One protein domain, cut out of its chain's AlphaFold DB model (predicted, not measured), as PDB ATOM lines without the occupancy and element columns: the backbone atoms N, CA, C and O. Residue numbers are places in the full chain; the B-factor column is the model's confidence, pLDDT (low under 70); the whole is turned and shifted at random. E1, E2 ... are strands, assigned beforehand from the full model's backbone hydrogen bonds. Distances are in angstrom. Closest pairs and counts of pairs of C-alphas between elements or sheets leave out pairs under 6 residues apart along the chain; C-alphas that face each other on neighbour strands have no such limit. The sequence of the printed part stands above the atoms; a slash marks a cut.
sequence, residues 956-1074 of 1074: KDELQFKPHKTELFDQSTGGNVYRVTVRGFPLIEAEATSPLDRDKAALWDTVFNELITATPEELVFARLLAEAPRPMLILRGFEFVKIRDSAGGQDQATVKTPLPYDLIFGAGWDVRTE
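This is residues 956 to 1074 of the 1074 residues of the protein "Cell surface protein" of Thermogutta terrifontis (UniProt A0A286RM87). Two six-stranded sheets stack face to face as a sandwich, their strands running nearly along each other, with E3, E2, E1, E5, E9 and E11 in one layer and E4, E8, E7, E6, E10 and E12 in the other. Each layer has a three-strand meander, E1 E2 E3 in one and E6 E7 E8 in the other, and from E8 onward the chain winds back and forth between the layers, adding E9, E10, E11 and E12 in turn. The printed part has 119 residues, with twelve named strands, E1 to E12 in order, and no named helix; the class is all strand, and both sheets are mixed. It is compact, with a radius of gyration of the C-alphas of 13.9 A and spans of 42 by 32 by 23 A.

E1, residues 957 to 962, and E2, residues 965 to 970, form an antiparallel hairpin, with N 960 and O 967 2.8 A apart. E3, residues 979 to 983, forms a hairpin with E2 and is an edge strand; N 966 and O 982 are 2.8 A apart. These three strands are a meander, each the antiparallel neighbour of the one before. On the other side of E1 from E2 is E5, residues 1000 to 1004, parallel to E1 at 6 degrees, with N 959 and O 1000 2.8 A apart. E9, residues 1040 to 1044, is the parallel neighbour of E5, with N 1042 and O 1001 2.8 A apart. E11, residues 1062 to 1064, is the other edge strand, parallel to E9, with N 1041 and O 1062 2.8 A apart. In the other sheet, edge strand E4, residues 987 to 991, is parallel to E8, residues 1030 to 1036; N 988 and O 1032 are 2.9 A apart. E8 and E7, residues 1019 to 1023, form a hairpin, with N 1021 and O 1033 2.9 A apart. E7 and E6, residues 1010 to 1014, form another, with N 1013 and O 1020 2.9 A apart. E10, residues 1052 to 1055, is parallel to E6, with N 1054 and O 1012 2.8 A apart, and to edge strand E12, residues 1070 to 1073, with N 1055 and O 1072 2.8 A apart. The sheets form a sandwich, two sheets face to face, 11.5 A centre to centre in the parts that face each other, their strands at 16 degrees.

E1 begins at C-alpha 957, (103.596, 108.464, 138.073), and is 16.2 A long; E2 is 16.7 A and E8 17.7 A. E12 ends at C-alpha 1073, (105.884, 92.175, 115.157).

The C-alphas of Val 977 and Glu 1027 are the two farthest apart, at 42.8 A. The printed part has no cut and no long link, and its last residue, 1074, is the chain's last. Mean pLDDT of the printed part is 84.0; residues 973 to 977, 994 to 997 and 1046 to 1049 are under 70.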
ATOM      1  N   LYS A 956     107.565 109.917 139.862       79.25
ATOM      2  CA  LYS A 956     107.206 108.593 139.341       79.25
ATOM      3  C   LYS A 956     105.694 108.404 139.349       79.25
ATOM      4  O   LYS A 956     105.130 108.071 140.391       79.25
ATOM      5  N   ASP A 957     105.041 108.559 138.213       84.06
ATOM      6  CA  ASP A 957     103.596 108.464 138.073       84.06
ATOM      7  C   ASP A 957     103.159 107.067 137.569       84.06
ATOM      8  O   ASP A 957     103.904 106.301 136.950       84.06
ATOM      9  N   GLU A 958     101.931 106.662 137.900       90.56
ATOM     10  CA  GLU A 958     101.282 105.461 137.368       90.56
ATOM     11  C   GLU A 958      99.933 105.814 136.740       90.56
ATOM     12  O   GLU A 958      99.028 106.343 137.391       90.56
ATOM     13  N   LEU A 959      99.785 105.461 135.463       93.31
ATOM     14  CA  LEU A 959      98.527 105.464 134.737       93.31
ATOM     15  C   LEU A 959      97.852 104.090 134.845       93.31
ATOM     16  O   LEU A 959      98.356 103.094 134.336       93.31
ATOM     17  N   GLN A 960      96.652 104.024 135.408       92.44
ATOM     18  CA  GLN A 960      95.806 102.832 135.387       92.44
ATOM     19  C   GLN A 960      94.586 103.064 134.493       92.44
ATOM     20  O   GLN A 960      93.646 103.739 134.909       92.44
ATOM     21  N   PHE A 961      94.561 102.483 133.291       92.50
ATOM     22  CA  PHE A 961      93.421 102.523 132.365       92.50
ATOM     23  C   PHE A 961      92.546 101.279 132.545       92.50
ATOM     24  O   PHE A 961      92.964 100.166 132.232       92.50
ATOM     25  N   LYS A 962      91.323 101.449 133.053       86.69
ATOM     26  CA  LYS A 962      90.358 100.371 133.327       86.69
ATOM     27  C   LYS A 962      89.051 100.605 132.558       86.69
ATOM     28  O   LYS A 962      88.693 101.761 132.330       86.69
ATOM     29  N   PRO A 963      88.241  99.561 132.281       75.12
ATOM     30  CA  PRO A 963      87.016  99.673 131.470       75.12
ATOM     31  C   PRO A 963      85.977 100.716 131.928       75.12
ATOM     32  O   PRO A 963      85.072 101.060 131.175       75.12
ATOM     33  N   HIS A 964      86.067 101.200 133.172       79.25
ATOM     34  CA  HIS A 964      85.139 102.164 133.773       79.25
ATOM     35  C   HIS A 964      85.811 103.435 134.339       79.25
ATOM     36  O   HIS A 964      85.106 104.332 134.814       79.25
ATOM     37  N   LYS A 965      87.151 103.515 134.355       89.44
ATOM     38  CA  LYS A 965      87.918 104.659 134.877       89.44
ATOM     39  C   LYS A 965      89.367 104.623 134.401       89.44
ATOM     40  O   LYS A 965      89.938 103.546 134.302       89.44
ATOM     41  N   THR A 966      89.974 105.785 134.210       93.19
ATOM     42  CA  THR A 966      91.429 105.925 134.078       93.19
ATOM     43  C   THR A 966      91.950 106.833 135.178       93.19
ATOM     44  O   THR A 966      91.299 107.818 135.516       93.19
ATOM     45  N   GLU A 967      93.075 106.483 135.784       92.25
ATOM     46  CA  GLU A 967      93.659 107.191 136.927       92.25
ATOM     47  C   GLU A 967      95.139 107.449 136.647       92.25
ATOM     48  O   GLU A 967      95.820 106.516 136.251       92.25
ATOM     49  N   LEU A 968      95.616 108.681 136.833       92.00
ATOM     50  CA  LEU A 968      97.031 109.063 136.815       92.00
ATOM     51  C   LEU A 968      97.390 109.615 138.198       92.00
ATOM     52  O   LEU A 968      96.672 110.483 138.708       92.00
ATOM     53  N   PHE A 969      98.427 109.078 138.834       88.81
ATOM     54  CA  PHE A 969      98.826 109.467 140.188       88.81
ATOM     55  C   PHE A 969     100.270 109.090 140.511       88.81
ATOM     56  O   PHE A 969     100.781 108.105 139.989       88.81
ATOM     57  N   ASP A 970     100.860 109.794 141.474       82.62
ATOM     58  CA  ASP A 970     102.229 109.540 141.921       82.62
ATOM     59  C   ASP A 970     102.318 108.215 142.706       82.62
ATOM     60  O   ASP A 970     101.621 108.006 143.709       82.62
ATOM     61  N   GLN A 971     103.200 107.322 142.246       75.00
ATOM     62  CA  GLN A 971     103.473 106.008 142.834       75.00
ATOM     63  C   GLN A 971     103.975 106.129 144.276       75.00
ATOM     64  O   GLN A 971     103.621 105.295 145.109       75.00
ATOM     65  N   SER A 972     104.773 107.155 144.600       72.81
ATOM     66  CA  SER A 972     105.407 107.286 145.919       72.81
ATOM     67  C   SER A 972     104.406 107.597 147.036       72.81
ATOM     68  O   SER A 972     104.591 107.156 148.170       72.81
ATOM     69  N   THR A 973     103.308 108.287 146.714       67.81
ATOM     70  CA  THR A 973     102.191 108.529 147.640       67.81
ATOM     71  C   THR A 973     101.002 107.592 147.418       67.81
ATOM     72  O   THR A 973      99.989 107.724 148.110       67.81
ATOM     73  N   GLY A 974     101.074 106.670 146.450       65.44
ATOM     74  CA  GLY A 974      99.942 105.843 146.013       65.44
ATOM     75  C   GLY A 974      98.744 106.665 145.518       65.44
ATOM     76  O   GLY A 974      97.606 106.193 145.549       65.44
ATOM     77  N   GLY A 975      98.960 107.926 145.130       65.88
ATOM     78  CA  GLY A 975      97.908 108.897 144.832       65.88
ATOM     79  C   GLY A 975      97.103 109.390 146.039       65.88
ATOM     80  O   GLY A 975      95.958 109.808 145.864       65.88
ATOM     81  N   ASN A 976      97.658 109.317 147.254       62.09
ATOM     82  CA  ASN A 976      97.062 109.926 148.450       62.09
ATOM     83  C   ASN A 976      97.283 111.441 148.519       62.09
ATOM     84  O   ASN A 976      96.526 112.126 149.202       62.09
ATOM     85  N   VAL A 977      98.304 111.961 147.826       68.44
ATOM     86  CA  VAL A 977      98.514 113.407 147.701       68.44
ATOM     87  C   VAL A 977      98.000 113.876 146.343       68.44
ATOM     88  O   VAL A 977      97.011 114.600 146.312       68.44
ATOM     89  N   TYR A 978      98.576 113.415 145.227       76.12
ATOM     90  CA  TYR A 978      98.164 113.854 143.888       76.12
ATOM     91  C   TYR A 978      97.565 112.721 143.051       76.12
ATOM     92  O   TYR A 978      98.197 111.687 142.843       76.12
ATOM     93  N   ARG A 979      96.328 112.913 142.573       87.62
ATOM     94  CA  ARG A 979      95.600 111.930 141.750       87.62
ATOM     95  C   ARG A 979      94.597 112.606 140.821       87.62
ATOM     96  O   ARG A 979      93.663 113.263 141.285       87.62
ATOM     97  N   VAL A 980      94.718 112.343 139.522       91.56
ATOM     98  CA  VAL A 980      93.720 112.688 138.502       91.56
ATOM     99  C   VAL A 980      92.967 111.428 138.072       91.56
ATOM    100  O   VAL A 980      93.560 110.456 137.620       91.56
ATOM    101  N   THR A 981      91.642 111.421 138.184       92.88
ATOM    102  CA  THR A 981      90.780 110.304 137.762       92.88
ATOM    103  C   THR A 981      89.806 110.764 136.688       92.88
ATOM    104  O   THR A 981      89.074 111.716 136.910       92.88
ATOM    105  N   VAL A 982      89.686 110.059 135.569       93.44
ATOM    106  CA  VAL A 982      88.679 110.327 134.530       93.44
ATOM    107  C   VAL A 982      87.779 109.110 134.320       93.44
ATOM    108  O   VAL A 982      88.240 107.971 134.377       93.44
ATOM    109  N   ARG A 983      86.476 109.309 134.108       92.56
ATOM    110  CA  ARG A 983      85.502 108.224 133.875       92.56
ATOM    111  C   ARG A 983      84.533 108.585 132.759       92.56
ATOM    112  O   ARG A 983      84.116 109.731 132.682       92.56
ATOM    113  N   GLY A 984      84.152 107.614 131.933       85.44
ATOM    114  CA  GLY A 984      83.160 107.788 130.859       85.44
ATOM    115  C   GLY A 984      83.679 108.411 129.555       85.44
ATOM    116  O   GLY A 984      82.966 108.360 128.560       85.44
ATOM    117  N   PHE A 985      84.909 108.935 129.528       89.00
ATOM    118  CA  PHE A 985      85.499 109.568 128.343       89.00
ATOM    119  C   PHE A 985      85.738 108.553 127.205       89.00
ATOM    120  O   PHE A 985      86.430 107.559 127.431       89.00
ATOM    121  N   PRO A 986      85.210 108.792 125.985       85.56
ATOM    122  CA  PRO A 986      85.407 107.900 124.839       85.56
ATOM    123  C   PRO A 986      86.833 107.825 124.279       85.56
ATOM    124  O   PRO A 986      87.161 106.822 123.646       85.56
ATOM    125  N   LEU A 987      87.643 108.872 124.461       91.19
ATOM    126  CA  LEU A 987      89.066 108.895 124.122       91.19
ATOM    127  C   LEU A 987      89.862 109.508 125.274       91.19
ATOM    128  O   LEU A 987      89.502 110.556 125.813       91.19
ATOM    129  N   ILE A 988      90.970 108.874 125.626       94.31
ATOM    130  CA  ILE A 988      91.911 109.359 126.628       94.31
ATOM    131  C   ILE A 988      93.288 109.450 125.973       94.31
ATOM    132  O   ILE A 988      93.655 108.619 125.147       94.31
ATOM    133  N   GLU A 989      94.056 110.466 126.326       94.69
ATOM    134  CA  GLU A 989      95.471 110.563 125.999       94.69
ATOM    135  C   GLU A 989      96.253 110.759 127.289       94.69
ATOM    136  O   GLU A 989      95.853 111.566 128.129       94.69
ATOM    137  N   ALA A 990      97.349 110.027 127.444       93.06
ATOM    138  CA  ALA A 990      98.284 110.180 128.544       93.06
ATOM    139  C   ALA A 990      99.685 110.402 127.970       93.06
ATOM    140  O   ALA A 990     100.133 109.660 127.094       93.06
ATOM    141  N   GLU A 991     100.346 111.451 128.438       90.81
ATOM    142  CA  GLU A 991     101.621 111.926 127.910       90.81
ATOM    143  C   GLU A 991     102.550 112.192 129.093       90.81
ATOM    144  O   GLU A 991     102.279 113.090 129.891       90.81
ATOM    145  N   ALA A 992     103.593 111.369 129.218       82.06
ATOM    146  CA  ALA A 992     104.650 111.571 130.197       82.06
ATOM    147  C   ALA A 992     105.639 112.634 129.687       82.06
ATOM    148  O   ALA A 992     105.988 112.652 128.500       82.06
ATOM    149  N   THR A 993     106.063 113.547 130.557       70.69
ATOM    150  CA  THR A 993     106.863 114.730 130.209       70.69
ATOM    151  C   THR A 993     108.366 114.542 130.432       70.69
ATOM    152  O   THR A 993     109.148 115.375 129.959       70.69
ATOM    153  N   SER A 994     108.787 113.449 131.080       68.62
ATOM    154  CA  SER A 994     110.183 113.166 131.445       68.62
ATOM    155  C   SER A 994     110.542 111.673 131.287       68.62
ATOM    156  O   SER A 994     110.032 110.851 132.033       68.62
ATOM    157  N   PRO A 995     111.466 111.282 130.383       58.59
ATOM    158  CA  PRO A 995     111.836 109.875 130.150       58.59
ATOM    159  C   PRO A 995     112.869 109.336 131.166       58.59
ATOM    160  O   PRO A 995     113.759 108.559 130.808       58.59
ATOM    161  N   LEU A 996     112.866 109.858 132.396       60.06
ATOM    162  CA  LEU A 996     113.838 109.525 133.449       60.06
ATOM    163  C   LEU A 996     113.178 109.040 134.745       60.06
ATOM    164  O   LEU A 996     113.868 108.485 135.608       60.06
ATOM    165  N   ASP A 997     111.868 109.227 134.890       66.56
ATOM    166  CA  ASP A 997     111.167 109.034 136.156       66.56
ATOM    167  C   ASP A 997     110.563 107.614 136.294       66.56
ATOM    168  O   ASP A 997     110.317 107.153 137.415       66.56
ATOM    169  N   ARG A 998     110.559 106.821 135.205       74.38
ATOM    170  CA  ARG A 998     110.098 105.415 135.124       74.38
ATOM    171  C   ARG A 998     108.601 105.274 135.389       74.38
ATOM    172  O   ARG A 998     108.170 104.556 136.308       74.38
ATOM    173  N   ASP A 999     107.825 105.932 134.549       83.69
ATOM    174  CA  ASP A 999     106.379 105.955 134.606       83.69
ATOM    175  C   ASP A 999     105.776 104.653 134.085       83.69
ATOM    176  O   ASP A 999     106.236 104.014 133.131       83.69
ATOM    177  N   LYS A1000     104.708 104.228 134.757       89.12
ATOM    178  CA  LYS A1000     104.055 102.943 134.491       89.12
ATOM    179  C   LYS A1000     102.665 103.164 133.937       89.12
ATOM    180  O   LYS A1000     101.897 103.948 134.478       89.12
ATOM    181  N   ALA A1001     102.300 102.405 132.914       91.81
ATOM    182  CA  ALA A1001     100.932 102.316 132.436       91.81
ATOM    183  C   ALA A1001     100.409 100.883 132.581       91.81
ATOM    184  O   ALA A1001     100.880  99.960 131.922       91.81
ATOM    185  N   ALA A1002      99.401 100.684 133.422       90.06
ATOM    186  CA  ALA A1002      98.658  99.438 133.508       90.06
ATOM    187  C   ALA A1002      97.341  99.578 132.730       90.06
ATOM    188  O   ALA A1002      96.445 100.331 133.120       90.06
ATOM    189  N   LEU A1003      97.229  98.853 131.620       91.25
ATOM    190  CA  LEU A1003      96.044  98.815 130.768       91.25
ATOM    191  C   LEU A1003      95.262  97.547 131.082       91.25
ATOM    192  O   LEU A1003      95.836  96.465 131.091       91.25
ATOM    193  N   TRP A1004      93.968  97.655 131.337       87.19
ATOM    194  CA  TRP A1004      93.089  96.496 131.409       87.19
ATOM    195  C   TRP A1004      92.319  96.375 130.105       87.19
ATOM    196  O   TRP A1004      91.740  97.354 129.626       87.19
ATOM    197  N   ASP A1005      92.318  95.158 129.580       77.12
ATOM    198  CA  ASP A1005      91.500  94.750 128.450       77.12
ATOM    199  C   ASP A1005      89.997  94.893 128.753       77.12
ATOM    200  O   ASP A1005      89.592  95.264 129.865       77.12
ATOM    201  N   THR A1006      89.150  94.610 127.764       79.00
ATOM    202  CA  THR A1006      87.708  94.472 127.990       79.00
ATOM    203  C   THR A1006      87.216  93.063 127.630       79.00
ATOM    204  O   THR A1006      87.928  92.083 127.824       79.00
ATOM    205  N   VAL A1007      85.952  92.941 127.216       81.12
ATOM    206  CA  VAL A1007      85.315  91.687 126.764       81.12
ATOM    207  C   VAL A1007      84.947  91.754 125.276       81.12
ATOM    208  O   VAL A1007      83.991  91.112 124.822       81.12
ATOM    209  N   PHE A1008      85.589  92.664 124.541       84.94
ATOM    210  CA  PHE A1008      85.322  92.916 123.133       84.94
ATOM    211  C   PHE A1008      86.447  92.331 122.278       84.94
ATOM    212  O   PHE A1008      86.939  91.258 122.593       84.94
ATOM    213  N   ASN A1009      86.732  92.934 121.127       87.50
ATOM    214  CA  ASN A1009      87.958  92.637 120.410       87.50
ATOM    215  C   ASN A1009      88.746  93.938 120.390       87.50
ATOM    216  O   ASN A1009      88.223  94.968 119.941       87.50
ATOM    217  N   GLU A1010      89.989  93.888 120.828       90.00
ATOM    218  CA  GLU A1010      90.844  95.051 120.963       90.00
ATOM    219  C   GLU A1010      92.002  94.987 119.944       90.00
ATOM    220  O   GLU A1010      92.398  93.928 119.453       90.00
ATOM    221  N   LEU A1011      92.507  96.156 119.543       90.75
ATOM    222  CA  LEU A1011      93.662  96.319 118.667       90.75
ATOM    223  C   LEU A1011      94.649  97.285 119.318       90.75
ATOM    224  O   LEU A1011      94.337  98.461 119.512       90.75
ATOM    225  N   ILE A1012      95.863  96.810 119.570       91.88
ATOM    226  CA  ILE A1012      96.984  97.644 119.995       91.88
ATOM    227  C   ILE A1012      97.899  97.902 118.803       91.88
ATOM    228  O   ILE A1012      98.309  96.974 118.109       91.88
ATOM    229  N   THR A1013      98.238  99.169 118.574       92.44
ATOM    230  CA  THR A1013      99.321  99.563 117.665       92.44
ATOM    231  C   THR A1013     100.404 100.242 118.487       92.44
ATOM    232  O   THR A1013     100.181 101.336 118.999       92.44
ATOM    233  N   ALA A1014     101.559  99.597 118.628       92.19
ATOM    234  CA  ALA A1014     102.707 100.140 119.343       92.19
ATOM    235  C   ALA A1014     103.768 100.623 118.346       92.19
ATOM    236  O   ALA A1014     104.131  99.901 117.412       92.19
ATOM    237  N   THR A1015     104.233 101.856 118.527       90.38
ATOM    238  CA  THR A1015     105.235 102.525 117.683       90.38
ATOM    239  C   THR A1015     106.269 103.255 118.546       90.38
ATOM    240  O   THR A1015     105.992 103.491 119.725       90.38
ATOM    241  N   PRO A1016     107.427 103.670 117.991       84.38
ATOM    242  CA  PRO A1016     108.432 104.411 118.753       84.38
ATOM    243  C   PRO A1016     107.952 105.760 119.316       84.38
ATOM    244  O   PRO A1016     108.570 106.272 120.242       84.38
ATOM    245  N   GLU A1017     106.889 106.346 118.754       85.38
ATOM    246  CA  GLU A1017     106.351 107.654 119.162       85.38
ATOM    247  C   GLU A1017     105.162 107.523 120.130       85.38
ATOM    248  O   GLU A1017     105.032 108.312 121.065       85.38
ATOM    249  N   GLU A1018     104.285 106.539 119.908       91.94
ATOM    250  CA  GLU A1018     103.082 106.334 120.718       91.94
ATOM    251  C   GLU A1018     102.570 104.885 120.701       91.94
ATOM    252  O   GLU A1018     102.787 104.123 119.749       91.94
ATOM    253  N   LEU A1019     101.829 104.533 121.754       93.44
ATOM    254  CA  LEU A1019     101.007 103.333 121.842       93.44
ATOM    255  C   LEU A1019      99.529 103.712 121.734       93.44
ATOM    256  O   LEU A1019      99.021 104.515 122.514       93.44
ATOM    257  N   VAL A1020      98.818 103.095 120.793       94.38
ATOM    258  CA  VAL A1020      97.377 103.284 120.594       94.38
ATOM    259  C   VAL A1020      96.642 102.016 121.005       94.38
ATOM    260  O   VAL A1020      96.799 100.975 120.369       94.38
ATOM    261  N   PHE A1021      95.807 102.118 122.038       92.31
ATOM    262  CA  PHE A1021      94.874 101.077 122.469       92.31
ATOM    263  C   PHE A1021      93.490 101.394 121.890       92.31
ATOM    264  O   PHE A1021      92.879 102.415 122.225       92.31
ATOM    265  N   ALA A1022      93.000 100.550 120.984       91.50
ATOM    266  CA  ALA A1022      91.770 100.768 120.234       91.50
ATOM    267  C   ALA A1022      90.815  99.579 120.344       91.50
ATOM    268  O   ALA A1022      91.233  98.432 120.435       91.50
ATOM    269  N   ARG A1023      89.513  99.836 120.228       89.12
ATOM    270  CA  ARG A1023      88.513  98.783 120.040       89.12
ATOM    271  C   ARG A1023      88.405  98.418 118.566       89.12
ATOM    272  O   ARG A1023      88.172  99.291 117.726       89.12
ATOM    273  N   LEU A1024      88.513  97.136 118.247       85.75
ATOM    274  CA  LEU A1024      88.383  96.605 116.897       85.75
ATOM    275  C   LEU A1024      86.897  96.506 116.511       85.75
ATOM    276  O   LEU A1024      86.129  95.723 117.069       85.75
ATOM    277  N   LEU A1025      86.474  97.325 115.544       85.38
ATOM    278  CA  LEU A1025      85.113  97.328 114.995       85.38
ATOM    279  C   LEU A1025      85.133  96.912 113.519       85.38
ATOM    280  O   LEU A1025      86.152  97.020 112.842       85.38
ATOM    281  N   ALA A1026      83.982  96.473 113.004       77.38
ATOM    282  CA  ALA A1026      83.853  95.942 111.642       77.38
ATOM    283  C   ALA A1026      84.116  96.963 110.512       77.38
ATOM    284  O   ALA A1026      84.322  96.552 109.371       77.38
ATOM    285  N   GLU A1027      84.085  98.266 110.809       78.69
ATOM    286  CA  GLU A1027      84.335  99.341 109.834       78.69
ATOM    287  C   GLU A1027      85.769  99.890 109.935       78.69
ATOM    288  O   GLU A1027      86.455  99.991 108.920       78.69
ATOM    289  N   ALA A1028      86.229 100.215 111.149       83.62
ATOM    290  CA  ALA A1028      87.603 100.620 111.461       83.62
ATOM    291  C   ALA A1028      87.877 100.500 112.978       83.62
ATOM    292  O   ALA A1028      86.934 100.617 113.766       83.62
ATOM    293  N   PRO A1029      89.137 100.322 113.422       87.94
ATOM    294  CA  PRO A1029      89.498 100.425 114.835       87.94
ATOM    295  C   PRO A1029      89.192 101.823 115.398       87.94
ATOM    296  O   PRO A1029      89.484 102.831 114.754       87.94
ATOM    297  N   ARG A1030      88.633 101.893 116.611       90.50
ATOM    298  CA  ARG A1030      88.344 103.151 117.321       90.50
ATOM    299  C   ARG A1030      89.294 103.311 118.517       90.50
ATOM    300  O   ARG A1030      89.146 102.539 119.465       90.50
ATOM    301  N   PRO A1031      90.219 104.290 118.519       91.19
ATOM    302  CA  PRO A1031      91.081 104.569 119.668       91.19
ATOM    303  C   PRO A1031      90.282 104.844 120.946       91.19
ATOM    304  O   PRO A1031      89.254 105.520 120.902       91.19
ATOM    305  N   MET A1032      90.775 104.312 122.064       91.38
ATOM    306  CA  MET A1032      90.249 104.513 123.419       91.38
ATOM    307  C   MET A1032      91.300 105.148 124.335       91.38
ATOM    308  O   MET A1032      90.959 106.027 125.126       91.38
ATOM    309  N   LEU A1033      92.570 104.755 124.187       94.00
ATOM    310  CA  LEU A1033      93.717 105.394 124.832       94.00
ATOM    311  C   LEU A1033      94.848 105.614 123.820       94.00
ATOM    312  O   LEU A1033      95.140 104.729 123.013       94.00
ATOM    313  N   ILE A1034      95.500 106.770 123.899       94.81
ATOM    314  CA  ILE A1034      96.802 107.036 123.276       94.81
ATOM    315  C   ILE A1034      97.808 107.327 124.392       94.81
ATOM    316  O   ILE A1034      97.528 108.116 125.291       94.81
ATOM    317  N   LEU A1035      98.962 106.673 124.338       93.69
ATOM    318  CA  LEU A1035     100.009 106.706 125.354       93.69
ATOM    319  C   LEU A1035     101.328 107.182 124.745       93.69
ATOM    320  O   LEU A1035     101.740 106.662 123.707       93.69
ATOM    321  N   ARG A1036     101.993 108.144 125.392       92.12
ATOM    322  CA  ARG A1036     103.299 108.687 124.981       92.12
ATOM    323  C   ARG A1036     104.224 108.837 126.187       92.12
ATOM    324  O   ARG A1036     103.765 109.254 127.244       92.12
ATOM    325  N   GLY A1037     105.506 108.523 126.022       84.31
ATOM    326  CA  GLY A1037     106.557 108.745 127.028       84.31
ATOM    327  C   GLY A1037     106.702 107.677 128.124       84.31
ATOM    328  O   GLY A1037     107.825 107.436 128.540       84.31
ATOM    329  N   PHE A1038     105.622 106.999 128.532       87.06
ATOM    330  CA  PHE A1038     105.653 105.959 129.578       87.06
ATOM    331  C   PHE A1038     106.578 104.785 129.217       87.06
ATOM    332  O   PHE A1038     106.375 104.139 128.186       87.06
ATOM    333  N   GLU A1039     107.535 104.462 130.087       87.12
ATOM    334  CA  GLU A1039     108.576 103.462 129.821       87.12
ATOM    335  C   GLU A1039     108.135 102.018 130.099       87.12
ATOM    336  O   GLU A1039     108.710 101.095 129.530       87.12
ATOM    337  N   PHE A1040     107.111 101.795 130.934       87.12
ATOM    338  CA  PHE A1040     106.619 100.450 131.273       87.12
ATOM    339  C   PHE A1040     105.106 100.317 131.066       87.12
ATOM    340  O   PHE A1040     104.312 100.713 131.923       87.12
ATOM    341  N   VAL A1041     104.682  99.687 129.968       90.75
ATOM    342  CA  VAL A1041     103.266  99.458 129.642       90.75
ATOM    343  C   VAL A1041     102.892  97.981 129.817       90.75
ATOM    344  O   VAL A1041     103.312  97.111 129.055       90.75
ATOM    345  N   LYS A1042     102.040  97.679 130.803       91.25
ATOM    346  CA  LYS A1042     101.514  96.332 131.071       91.25
ATOM    347  C   LYS A1042     100.029  96.238 130.745       91.25
ATOM    348  O   LYS A1042      99.197  96.791 131.463       91.25
ATOM    349  N   ILE A1043      99.694  95.465 129.720       88.44
ATOM    350  CA  ILE A1043      98.322  95.111 129.355       88.44
ATOM    351  C   ILE A1043      97.915  93.850 130.121       88.44
ATOM    352  O   ILE A1043      98.613  92.837 130.106       88.44
ATOM    353  N   ARG A1044      96.785  93.910 130.826       81.94
ATOM    354  CA  ARG A1044      96.215  92.819 131.617       81.94
ATOM    355  C   ARG A1044      94.958  92.288 130.931       81.94
ATOM    356  O   ARG A1044      94.020  93.048 130.714       81.94
ATOM    357  N   ASP A1045      94.953  90.987 130.654       71.31
ATOM    358  CA  ASP A1045      93.809  90.224 130.133       71.31
ATOM    359  C   ASP A1045      92.602  90.295 131.093       71.31
ATOM    360  O   ASP A1045      92.761  90.201 132.316       71.31
ATOM    361  N   SER A1046      91.396  90.451 130.532       59.31
ATOM    362  CA  SER A1046      90.124  90.354 131.257       59.31
ATOM    363  C   SER A1046      89.097  89.418 130.601       59.31
ATOM    364  O   SER A1046      87.913  89.735 130.518       59.31
ATOM    365  N   ALA A1047      89.534  88.214 130.238       55.56
ATOM    366  CA  ALA A1047      88.680  87.055 129.989       55.56
ATOM    367  C   ALA A1047      87.671  87.199 128.831       55.56
ATOM    368  O   ALA A1047      86.474  86.929 128.993       55.56
ATOM    369  N   GLY A1048      88.185  87.476 127.632       66.50
ATOM    370  CA  GLY A1048      87.546  87.059 126.382       66.50
ATOM    371  C   GLY A1048      87.517  88.116 125.283       66.50
ATOM    372  O   GLY A1048      86.847  89.129 125.427       66.50
ATOM    373  N   GLY A1049      88.125  87.772 124.148       69.38
ATOM    374  CA  GLY A1049      88.142  88.566 122.926       69.38
ATOM    375  C   GLY A1049      88.813  87.818 121.768       69.38
ATOM    376  O   GLY A1049      89.001  86.595 121.819       69.38
ATOM    377  N   GLN A1050      89.128  88.538 120.692       82.88
ATOM    378  CA  GLN A1050      90.066  88.102 119.643       82.88
ATOM    379  C   GLN A1050      91.055  89.232 119.387       82.88
ATOM    380  O   GLN A1050      91.027  89.893 118.344       82.88
ATOM    381  N   ASP A1051      91.877  89.459 120.399       87.62
ATOM    382  CA  ASP A1051      92.624  90.694 120.587       87.62
ATOM    383  C   ASP A1051      93.934  90.638 119.817       87.62
ATOM    384  O   ASP A1051      94.588  89.597 119.730       87.62
ATOM    385  N   GLN A1052      94.281  91.742 119.166       89.00
ATOM    386  CA  GLN A1052      95.367  91.801 118.194       89.00
ATOM    387  C   GLN A1052      96.351  92.891 118.580       89.00
ATOM    388  O   GLN A1052      95.958  94.002 118.927       89.00
ATOM    389  N   ALA A1053      97.642  92.618 118.451       90.12
ATOM    390  CA  ALA A1053      98.662  93.642 118.612       90.12
ATOM    391  C   ALA A1053      99.554  93.712 117.377       90.12
ATOM    392  O   ALA A1053      99.989  92.691 116.856       90.12
ATOM    393  N   THR A1054      99.839  94.928 116.922       90.06
ATOM    394  CA  THR A1054     100.868  95.221 115.921       90.06
ATOM    395  C   THR A1054     101.959  96.031 116.608       90.06
ATOM    396  O   THR A1054     101.716  97.153 117.056       90.06
ATOM    397  N   VAL A1055     103.148  95.451 116.720       89.19
ATOM    398  CA  VAL A1055     104.289  95.997 117.461       89.19
ATOM    399  C   VAL A1055     105.385  96.348 116.462       89.19
ATOM    400  O   VAL A1055     106.017  95.450 115.911       89.19
ATOM    401  N   LYS A1056     105.598  97.644 116.210       87.56
ATOM    402  CA  LYS A1056     106.617  98.129 115.267       87.56
ATOM    403  C   LYS A1056     107.929  98.359 115.988       87.56
ATOM    404  O   LYS A1056     108.024  99.262 116.814       87.56
ATOM    405  N   THR A1057     108.920  97.531 115.689       77.19
ATOM    406  CA  THR A1057     110.179  97.494 116.450       77.19
ATOM    407  C   THR A1057     111.288  98.346 115.811       77.19
ATOM    408  O   THR A1057     111.281  98.542 114.593       77.19
ATOM    409  N   PRO A1058     112.262  98.863 116.591       77.69
ATOM    410  CA  PRO A1058     112.378  98.813 118.057       77.69
ATOM    411  C   PRO A1058     111.465  99.830 118.767       77.69
ATOM    412  O   PRO A1058     111.183 100.893 118.222       77.69
ATOM    413  N   LEU A1059     111.046  99.526 119.999       80.44
ATOM    414  CA  LEU A1059     110.297 100.442 120.873       80.44
ATOM    415  C   LEU A1059     111.198 100.987 121.996       80.44
ATOM    416  O   LEU A1059     112.082 100.259 122.441       80.44
ATOM    417  N   PRO A1060     110.978 102.226 122.479       79.00
ATOM    418  CA  PRO A1060     111.705 102.799 123.614       79.00
ATOM    419  C   PRO A1060     111.057 102.502 124.983       79.00
ATOM    420  O   PRO A1060     111.449 103.109 125.973       79.00
ATOM    421  N   TYR A1061     110.055 101.619 125.039       83.81
ATOM    422  CA  TYR A1061     109.317 101.250 126.250       83.81
ATOM    423  C   TYR A1061     109.041  99.744 126.291       83.81
ATOM    424  O   TYR A1061     108.799  99.116 125.254       83.81
ATOM    425  N   ASP A1062     109.025  99.183 127.497       85.62
ATOM    426  CA  ASP A1062     108.687  97.786 127.746       85.62
ATOM    427  C   ASP A1062     107.181  97.570 127.608       85.62
ATOM    428  O   ASP A1062     106.368  98.240 128.250       85.62
ATOM    429  N   LEU A1063     106.802  96.599 126.774       88.62
ATOM    430  CA  LEU A1063     105.413  96.307 126.445       88.62
ATOM    431  C   LEU A1063     105.057  94.856 126.786       88.62
ATOM    432  O   LEU A1063     105.388  93.925 126.053       88.62
ATOM    433  N   ILE A1064     104.346  94.667 127.897       88.31
ATOM    434  CA  ILE A1064     103.955  93.349 128.409       88.31
ATOM    435  C   ILE A1064     102.486  93.088 128.069       88.31
ATOM    436  O   ILE A1064     101.603  93.782 128.570       88.31
ATOM    437  N   PHE A1065     102.215  92.057 127.266       84.81
ATOM    438  CA  PHE A1065     100.856  91.605 126.949       84.81
ATOM    439  C   PHE A1065     100.351  90.545 127.935       84.81
ATOM    440  O   PHE A1065     101.114  89.713 128.431       84.81
ATOM    441  N   GLY A1066      99.040  90.549 128.182       77.62
ATOM    442  CA  GLY A1066      98.346  89.457 128.858       77.62
ATOM    443  C   GLY A1066      98.226  88.214 127.969       77.62
ATOM    444  O   GLY A1066      98.492  88.254 126.766       77.62
ATOM    445  N   ALA A1067      97.792  87.097 128.553       74.06
ATOM    446  CA  ALA A1067      97.441  85.918 127.766       74.06
ATOM    447  C   ALA A1067      96.271  86.232 126.808       74.06
ATOM    448  O   ALA A1067      95.422  87.058 127.116       74.06
ATOM    449  N   GLY A1068      96.222  85.568 125.648       74.81
ATOM    450  CA  GLY A1068      95.099  85.665 124.698       74.81
ATOM    451  C   GLY A1068      95.321  86.544 123.460       74.81
ATOM    452  O   GLY A1068      94.612  86.352 122.476       74.81
ATOM    453  N   TRP A1069      96.328  87.420 123.455       84.38
ATOM    454  CA  TRP A1069      96.600  88.355 122.351       84.38
ATOM    455  C   TRP A1069      97.318  87.699 121.143       84.38
ATOM    456  O   TRP A1069      98.352  87.048 121.309       84.38
ATOM    457  N   ASP A1070      96.821  87.916 119.914       86.06
ATOM    458  CA  ASP A1070      97.523  87.640 118.639       86.06
ATOM    459  C   ASP A1070      98.512  88.782 118.354       86.06
ATOM    460  O   ASP A1070      98.176  89.790 117.723       86.06
ATOM    461  N   VAL A1071      99.731  88.652 118.884       87.00
ATOM    462  CA  VAL A1071     100.796  89.653 118.741       87.00
ATOM    463  C   VAL A1071     101.585  89.423 117.452       87.00
ATOM    464  O   VAL A1071     102.164  88.360 117.233       87.00
ATOM    465  N   ARG A1072     101.662  90.461 116.617       86.25
ATOM    466  CA  ARG A1072     102.475  90.514 115.398       86.25
ATOM    467  C   ARG A1072     103.523  91.602 115.522       86.25
ATOM    468  O   ARG A1072     103.197  92.753 115.809       86.25
ATOM    469  N   THR A1073     104.770  91.237 115.270       80.31
ATOM    470  CA  THR A1073     105.884  92.175 115.157       80.31
ATOM    471  C   THR A1073     106.079  92.579 113.692       80.31
ATOM    472  O   THR A1073     106.053  91.727 112.802       80.31
ATOM    473  N   GLU A1074     106.230  93.884 113.454       73.62
ATOM    474  CA  GLU A1074     106.533  94.511 112.153       73.62
ATOM    475  C   GLU A1074     107.881  95.256 112.193       73.62
ATOM    476  O   GLU A1074     108.228  95.821 113.263       73.62
TER     477      GLU A1074